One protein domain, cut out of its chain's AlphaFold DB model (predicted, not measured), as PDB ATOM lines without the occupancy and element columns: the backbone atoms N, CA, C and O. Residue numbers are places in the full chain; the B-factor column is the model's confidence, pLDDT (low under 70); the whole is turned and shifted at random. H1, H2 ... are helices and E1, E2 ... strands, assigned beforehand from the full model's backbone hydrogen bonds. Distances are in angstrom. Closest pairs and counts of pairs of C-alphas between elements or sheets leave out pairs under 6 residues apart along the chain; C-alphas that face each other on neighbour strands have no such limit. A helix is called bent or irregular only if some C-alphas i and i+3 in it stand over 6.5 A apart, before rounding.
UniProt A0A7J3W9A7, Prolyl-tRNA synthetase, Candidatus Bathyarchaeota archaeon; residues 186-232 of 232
ATOM      1  N   ILE A 186     -46.794  37.167 -56.489       96.12
ATOM      2  CA  ILE A 186     -45.785  38.220 -56.564       96.12
ATOM      3  C   ILE A 186     -46.496  39.569 -56.505       96.12
ATOM      4  O   ILE A 186     -47.261  39.932 -57.396       96.12
ATOM      5  N   PHE A 187     -46.198  40.330 -55.463       96.56
ATOM      6  CA  PHE A 187     -46.705  41.678 -55.254       96.56
ATOM      7  C   PHE A 187     -45.581  42.692 -55.436       96.56
ATOM      8  O   PHE A 187     -44.405  42.371 -55.262       96.56
ATOM      9  N   LYS A 188     -45.934  43.925 -55.792       97.19
ATOM     10  CA  LYS A 188     -44.992  45.042 -55.878       97.19
ATOM     11  C   LYS A 188     -45.391  46.101 -54.866       97.19
ATOM     12  O   LYS A 188     -46.576  46.388 -54.739       97.19
ATOM     13  N   ALA A 189     -44.399  46.665 -54.197       96.75
ATOM     14  CA  ALA A 189     -44.555  47.778 -53.277       96.75
ATOM     15  C   ALA A 189     -43.439  48.796 -53.519       96.75
ATOM     16  O   ALA A 189     -42.325  48.448 -53.907       96.75
ATOM     17  N   THR A 190     -43.742  50.062 -53.301       95.56
ATOM     18  CA  THR A 190     -42.819  51.195 -53.437       95.56
ATOM     19  C   THR A 190     -42.660  51.964 -52.131       95.56
ATOM     20  O   THR A 190     -41.668  52.672 -51.963       95.56
ATOM     21  N   THR A 191     -43.590  51.781 -51.190       94.31
ATOM     22  CA  THR A 191     -43.569  52.388 -49.855       94.31
ATOM     23  C   THR A 191     -43.566  51.324 -48.759       94.31
ATOM     24  O   THR A 191     -43.913  50.162 -48.983       94.31
ATOM     25  N   PHE A 192     -43.162  51.714 -47.549       91.94
ATOM     26  CA  PHE A 192     -43.164  50.810 -46.397       91.94
ATOM     27  C   PHE A 192     -44.591  50.428 -45.977       91.94
ATOM     28  O   PHE A 192     -44.840  49.292 -45.576       91.94
ATOM     29  N   GLU A 193     -45.536  51.356 -46.109       94.06
ATOM     30  CA  GLU A 193     -46.959  51.149 -45.856       94.06
ATOM     31  C   GLU A 193     -47.541  50.076 -46.789       94.06
ATOM     32  O   GLU A 193     -48.194  49.151 -46.315       94.06
ATOM     33  N   GLU A 194     -47.212  50.116 -48.084       95.62
ATOM     34  CA  GLU A 194     -47.627  49.076 -49.040       95.62
ATOM     35  C   GLU A 194     -47.053  47.697 -48.677       95.62
ATOM     36  O   GLU A 194     -47.751  46.689 -48.772       95.62
ATOM     37  N   VAL A 195     -45.795  47.630 -48.220       95.12
ATOM     38  CA  VAL A 195     -45.197  46.369 -47.740       95.12
ATOM     39  C   VAL A 195     -45.958  45.837 -46.525       95.12
ATOM     40  O   VAL A 195     -46.220  44.636 -46.442       95.12
ATOM     41  N   LYS A 196     -46.341  46.719 -45.597       94.50
ATOM     42  CA  LYS A 196     -47.110  46.355 -44.404       94.50
ATOM     43  C   LYS A 196     -48.485  45.787 -44.764       94.50
ATOM     44  O   LYS A 196     -48.855  44.750 -44.223       94.50
ATOM     45  N   ASP A 197     -49.196  46.398 -45.708       95.00
ATOM     46  CA  ASP A 197     -50.516  45.929 -46.164       95.00
ATOM     47  C   ASP A 197     -50.460  44.567 -46.883       95.00
ATOM     48  O   ASP A 197     -51.454  43.836 -46.963       95.00
ATOM     49  N   LEU A 198     -49.288  44.210 -47.415       94.81
ATOM     50  CA  LEU A 198     -49.045  42.959 -48.130       94.81
ATOM     51  C   LEU A 198     -48.438  41.851 -47.256       94.81
ATOM     52  O   LEU A 198     -48.405  40.703 -47.704       94.81
ATOM     53  N   ALA A 199     -47.992  42.151 -46.031       91.06
ATOM     54  CA  ALA A 199     -47.220  41.225 -45.195       91.06
ATOM     55  C   ALA A 199     -47.939  39.883 -44.944       91.06
ATOM     56  O   ALA A 199     -47.322  38.821 -45.036       91.06
ATOM     57  N   ASP A 200     -49.260  39.916 -44.742       90.00
ATOM     58  CA  ASP A 200     -50.069  38.728 -44.433       90.00
ATOM     59  C   ASP A 200     -50.611  37.991 -45.677       90.00
ATOM     60  O   ASP A 200     -51.273  36.957 -45.563       90.00
ATOM     61  N   ARG A 201     -50.350  38.488 -46.897       90.62
ATOM     62  CA  ARG A 201     -50.879  37.893 -48.149       90.62
ATOM     63  C   ARG A 201     -50.198  36.569 -48.527       90.62
ATOM     64  O   ARG A 201     -50.767  35.782 -49.301       90.62
ATOM     65  N   GLY A 202     -48.995  36.338 -47.992       90.62
ATOM     66  CA  GLY A 202     -48.086  35.259 -48.385       90.62
ATOM     67  C   GLY A 202     -47.555  35.424 -49.816       90.62
ATOM     68  O   GLY A 202     -48.182  36.063 -50.654       90.62
ATOM     69  N   GLY A 203     -46.418  34.807 -50.128       93.62
ATOM     70  CA  GLY A 203     -45.733  34.945 -51.414       93.62
ATOM     71  C   GLY A 203     -44.525  35.880 -51.349       93.62
ATOM     72  O   GLY A 203     -43.814  35.913 -50.347       93.62
ATOM     73  N   PHE A 204     -44.275  36.605 -52.438       95.56
ATOM     74  CA  PHE A 204     -43.149  37.523 -52.590       95.56
ATOM     75  C   PHE A 204     -43.631  38.966 -52.684       95.56
ATOM     76  O   PHE A 204     -44.598  39.259 -53.386       95.56
ATOM     77  N   ILE A 205     -42.900  39.875 -52.044       96.06
ATOM     78  CA  ILE A 205     -43.068  41.316 -52.215       96.06
ATOM     79  C   ILE A 205     -41.781  41.844 -52.844       96.06
ATOM     80  O   ILE A 205     -40.700  41.699 -52.281       96.06
ATOM     81  N   ILE A 206     -41.900  42.432 -54.027       96.69
ATOM     82  CA  ILE A 206     -40.813  43.122 -54.714       96.69
ATOM     83  C   ILE A 206     -40.895  44.591 -54.319       96.69
ATOM     84  O   ILE A 206     -41.885  45.254 -54.632       96.69
ATOM     85  N   ALA A 207     -39.855  45.096 -53.664       95.31
ATOM     86  CA  ALA A 207     -39.775  46.488 -53.248       95.31
ATOM     87  C   ALA A 207     -38.360  47.055 -53.437       95.31
ATOM     88  O   ALA A 207     -37.388  46.297 -53.365       95.31
ATOM     89  N   PRO A 208     -38.220  48.376 -53.658       94.06
ATOM     90  CA  PRO A 208     -36.942  49.057 -53.509       94.06
ATOM     91  C   PRO A 208     -36.370  48.804 -52.111       94.06
ATOM     92  O   PRO A 208     -37.095  48.849 -51.117       94.06
ATOM     93  N   PHE A 209     -35.067  48.551 -52.034       94.31
ATOM     94  CA  PHE A 209     -34.386  48.253 -50.780       94.31
ATOM     95  C   PHE A 209     -33.179  49.171 -50.591       94.31
ATOM     96  O   PHE A 209     -32.614  49.672 -51.561       94.31
ATOM     97  N   CYS A 210     -32.822  49.434 -49.334       91.88
ATOM     98  CA  CYS A 210     -31.915  50.525 -48.982       91.88
ATOM     99  C   CYS A 210     -30.459  50.293 -49.429       91.88
ATOM    100  O   CYS A 210     -29.779  51.256 -49.767       91.88
ATOM    101  N   SER A 211     -29.986  49.044 -49.457       93.62
ATOM    102  CA  SER A 211     -28.682  48.660 -50.016       93.62
ATOM    103  C   SER A 211     -28.619  47.147 -50.241       93.62
ATOM    104  O   SER A 211     -29.319  46.394 -49.564       93.62
ATOM    105  N   ILE A 212     -27.775  46.709 -51.178       91.50
ATOM    106  CA  ILE A 212     -27.408  45.293 -51.365       91.50
ATOM    107  C   ILE A 212     -26.153  44.899 -50.568       91.50
ATOM    108  O   ILE A 212     -25.808  43.719 -50.514       91.50
ATOM    109  N   ASP A 213     -25.481  45.877 -49.956       93.25
ATOM    110  CA  ASP A 213     -24.318  45.693 -49.087       93.25
ATOM    111  C   ASP A 213     -24.739  45.539 -47.612       93.25
ATOM    112  O   ASP A 213     -25.924  45.594 -47.269       93.25
ATOM    113  N   PHE A 214     -23.763  45.391 -46.708       90.31
ATOM    114  CA  PHE A 214     -24.003  45.237 -45.264       90.31
ATOM    115  C   PHE A 214     -24.788  46.395 -44.629       90.31
ATOM    116  O   PHE A 214     -25.500  46.176 -43.652       90.31
ATOM    117  N   ASP A 215     -24.759  47.594 -45.214       90.81
ATOM    118  CA  ASP A 215     -25.576  48.727 -44.757       90.81
ATOM    119  C   ASP A 215     -27.088  48.422 -44.799       90.81
ATOM    120  O   ASP A 215     -27.874  49.010 -44.050       90.81
ATOM    121  N   GLY A 216     -27.506  47.467 -45.641       91.88
ATOM    122  CA  GLY A 216     -28.887  47.007 -45.750       91.88
ATOM    123  C   GLY A 216     -29.365  46.114 -44.601       91.88
ATOM    124  O   GLY A 216     -30.572  45.901 -44.451       91.88
ATOM    125  N   GLU A 217     -28.457  45.613 -43.757       93.69
ATOM    126  CA  GLU A 217     -28.780  44.674 -42.677       93.69
ATOM    127  C   GLU A 217     -29.796  45.266 -41.692       93.69
ATOM    128  O   GLU A 217     -30.799  44.625 -41.370       93.69
ATOM    129  N   ASN A 218     -29.623  46.535 -41.313       93.50
ATOM    130  CA  ASN A 218     -30.549  47.234 -40.417       93.50
ATOM    131  C   ASN A 218     -31.972  47.325 -40.996       93.50
ATOM    132  O   ASN A 218     -32.955  47.164 -40.269       93.50
ATOM    133  N   CYS A 219     -32.104  47.540 -42.309       92.44
ATOM    134  CA  CYS A 219     -33.407  47.556 -42.977       92.44
ATOM    135  C   CYS A 219     -34.058  46.163 -42.960       92.44
ATOM    136  O   CYS A 219     -35.264  46.051 -42.736       92.44
ATOM    137  N   SER A 220     -33.266  45.102 -43.153       93.62
ATOM    138  CA  SER A 220     -33.748  43.717 -43.104       93.62
ATOM    139  C   SER A 220     -34.198  43.327 -41.694       93.62
ATOM    140  O   SER A 220     -35.262  42.731 -41.535       93.62
ATOM    141  N   ILE A 221     -33.423  43.689 -40.664       94.25
ATOM    142  CA  ILE A 221     -33.782  43.452 -39.257       94.25
ATOM    143  C   ILE A 221     -35.097  44.159 -38.933       94.25
ATOM    144  O   ILE A 221     -36.021  43.525 -38.425       94.25
ATOM    145  N   LYS A 222     -35.239  45.433 -39.322       92.69
ATOM    146  CA  LYS A 222     -36.475  46.195 -39.111       92.69
ATOM    147  C   LYS A 222     -37.693  45.518 -39.747       92.69
ATOM    148  O   LYS A 222     -38.742  45.441 -39.109       92.69
ATOM    149  N   LEU A 223     -37.573  45.019 -40.982       93.38
ATOM    150  CA  LEU A 223     -38.653  44.281 -41.654       93.38
ATOM    151  C   LEU A 223     -39.015  42.992 -40.910       93.38
ATOM    152  O   LEU A 223     -40.199  42.699 -40.734       93.38
ATOM    153  N   LYS A 224     -38.012  42.255 -40.429       93.56
ATOM    154  CA  LYS A 224     -38.217  41.015 -39.681       93.56
ATOM    155  C   LYS A 224     -38.891  41.251 -38.334       93.56
ATOM    156  O   LYS A 224     -39.850  40.560 -38.011       93.56
ATOM    157  N   GLU A 225     -38.430  42.232 -37.567       94.69
ATOM    158  CA  GLU A 225     -38.977  42.536 -36.241       94.69
ATOM    159  C   GLU A 225     -40.369  43.170 -36.311       94.69
ATOM    160  O   GLU A 225     -41.223  42.876 -35.478       94.69
ATOM    161  N   THR A 226     -40.616  44.018 -37.314       93.44
ATOM    162  CA  THR A 226     -41.884  44.758 -37.421       93.44
ATOM    163  C   THR A 226     -42.973  43.945 -38.116       93.44
ATOM    164  O   THR A 226     -44.135  44.024 -37.727       93.44
ATOM    165  N   LEU A 227     -42.617  43.208 -39.175       92.75
ATOM    166  CA  LEU A 227     -43.573  42.573 -40.090       92.75
ATOM    167  C   LEU A 227     -43.390  41.052 -40.200       92.75
ATOM    168  O   LEU A 227     -44.137  40.405 -40.925       92.75
ATOM    169  N   GLY A 228     -42.386  40.465 -39.539       91.44
ATOM    170  CA  GLY A 228     -42.082  39.036 -39.670       91.44
ATOM    171  C   GLY A 228     -41.561  38.631 -41.054       91.44
ATOM    172  O   GLY A 228     -41.524  37.440 -41.368       91.44
ATOM    173  N   LEU A 229     -41.169  39.596 -41.893       92.75
ATOM    174  CA  LEU A 229     -40.704  39.357 -43.258       92.75
ATOM    175  C   LEU A 229     -39.195  39.092 -43.297       92.75
ATOM    176  O   LEU A 229     -38.423  39.677 -42.542       92.75
ATOM    177  N   GLU A 230     -38.759  38.233 -44.216       92.69
ATOM    178  CA  GLU A 230     -37.339  37.973 -44.468       92.69
ATOM    179  C   GLU A 230     -36.965  38.440 -45.874       92.69
ATOM    180  O   GLU A 230     -37.636  38.083 -46.845       92.69
ATOM    181  N   VAL A 231     -35.877  39.207 -45.980       92.56
ATOM    182  CA  VAL A 231     -35.268  39.571 -47.267       92.56
ATOM    183  C   VAL A 231     -34.609  38.324 -47.866       92.56
ATOM    184  O   VAL A 231     -34.013  37.519 -47.141       92.56
ATOM    185  N   ARG A 232     -34.781  38.121 -49.174       91.06
ATOM    186  CA  ARG A 232     -34.332  36.935 -49.916       91.06
ATOM    187  C   ARG A 232     -33.316  37.295 -50.981       91.06
ATOM    188  O   ARG A 232     -33.454  38.395 -51.553       91.06
TER     189      ARG A 232
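AT A GLANCE: This is residues 186 to 232 of the 232 residues of the protein "Prolyl-tRNA synthetase" of Candidatus Bathyarchaeota archaeon (UniProt A0A7J3W9A7). A very small sheet of two parallel strands, E1 and E2, has the helix H1 over one face, and a second helix, H2, begins far out from this unit and runs back toward it, its last turn near H1. The link from E2 reaches out to the start of H2, and residues 228 to 232 turn back from the end of H2. The printed part has 47 residues with two named helices and two named strands, in the order E1, H1, E2, H2; the class is mostly helix. It is compact, with a radius of gyration of the C-alphas of 10.1 A and spans of 28 by 19 by 18 A, only just rounded.

IN THESE COORDINATES: Find C-alpha 186 at (-45.785, 38.220, -56.564), where strand E1, residues 186 to 188, begins. Its neighbour E2 is residues 204 to 206. Between them in the chain is H1, residues 192 to 201, 15.1 A long and irregular, with C-alphas 197 and 200 7.4 A apart. Then look at C-alpha 214 at (-24.003, 45.237, -45.264); from there H2, residues 214 to 227, runs 20.4 A to C-alpha 227 at (-43.573, 42.573, -40.090). H2 is only just irregular, with C-alphas 215 and 218 6.8 A apart.

HOW THE PARTS SIT: Start at E1 and E2, parallel at 30 degrees, where N 187 and O 204 are within hydrogen-bond range at 2.8 A. E1, H1 and E2 form a strand-helix-strand unit, two parallel neighbour strands with a helix between, and its crossover is right-handed. The closest C-alphas of H1 and E2 are those of Val 195 and Ile 205, 7.1 A apart. H1 and H2 are close but not clearly touching; their closest C-alphas are those of Ala 199 and Leu 227, 6.4 A apart. They run the same way at a steep tilt of 56 degrees. E1 and H2 are apart. Of the O i to N i+4 pairs, 4 of 6 in H1 and 8 of 10 in H2 are within hydrogen-bond range.

THE WHOLE: Look to Arg 201 and Phe 214 for the two C-alphas farthest apart, 28.0 A. The printed part has no cut and no long link. Its mean pLDDT is 93.6, and no printed residue of this model is under 70.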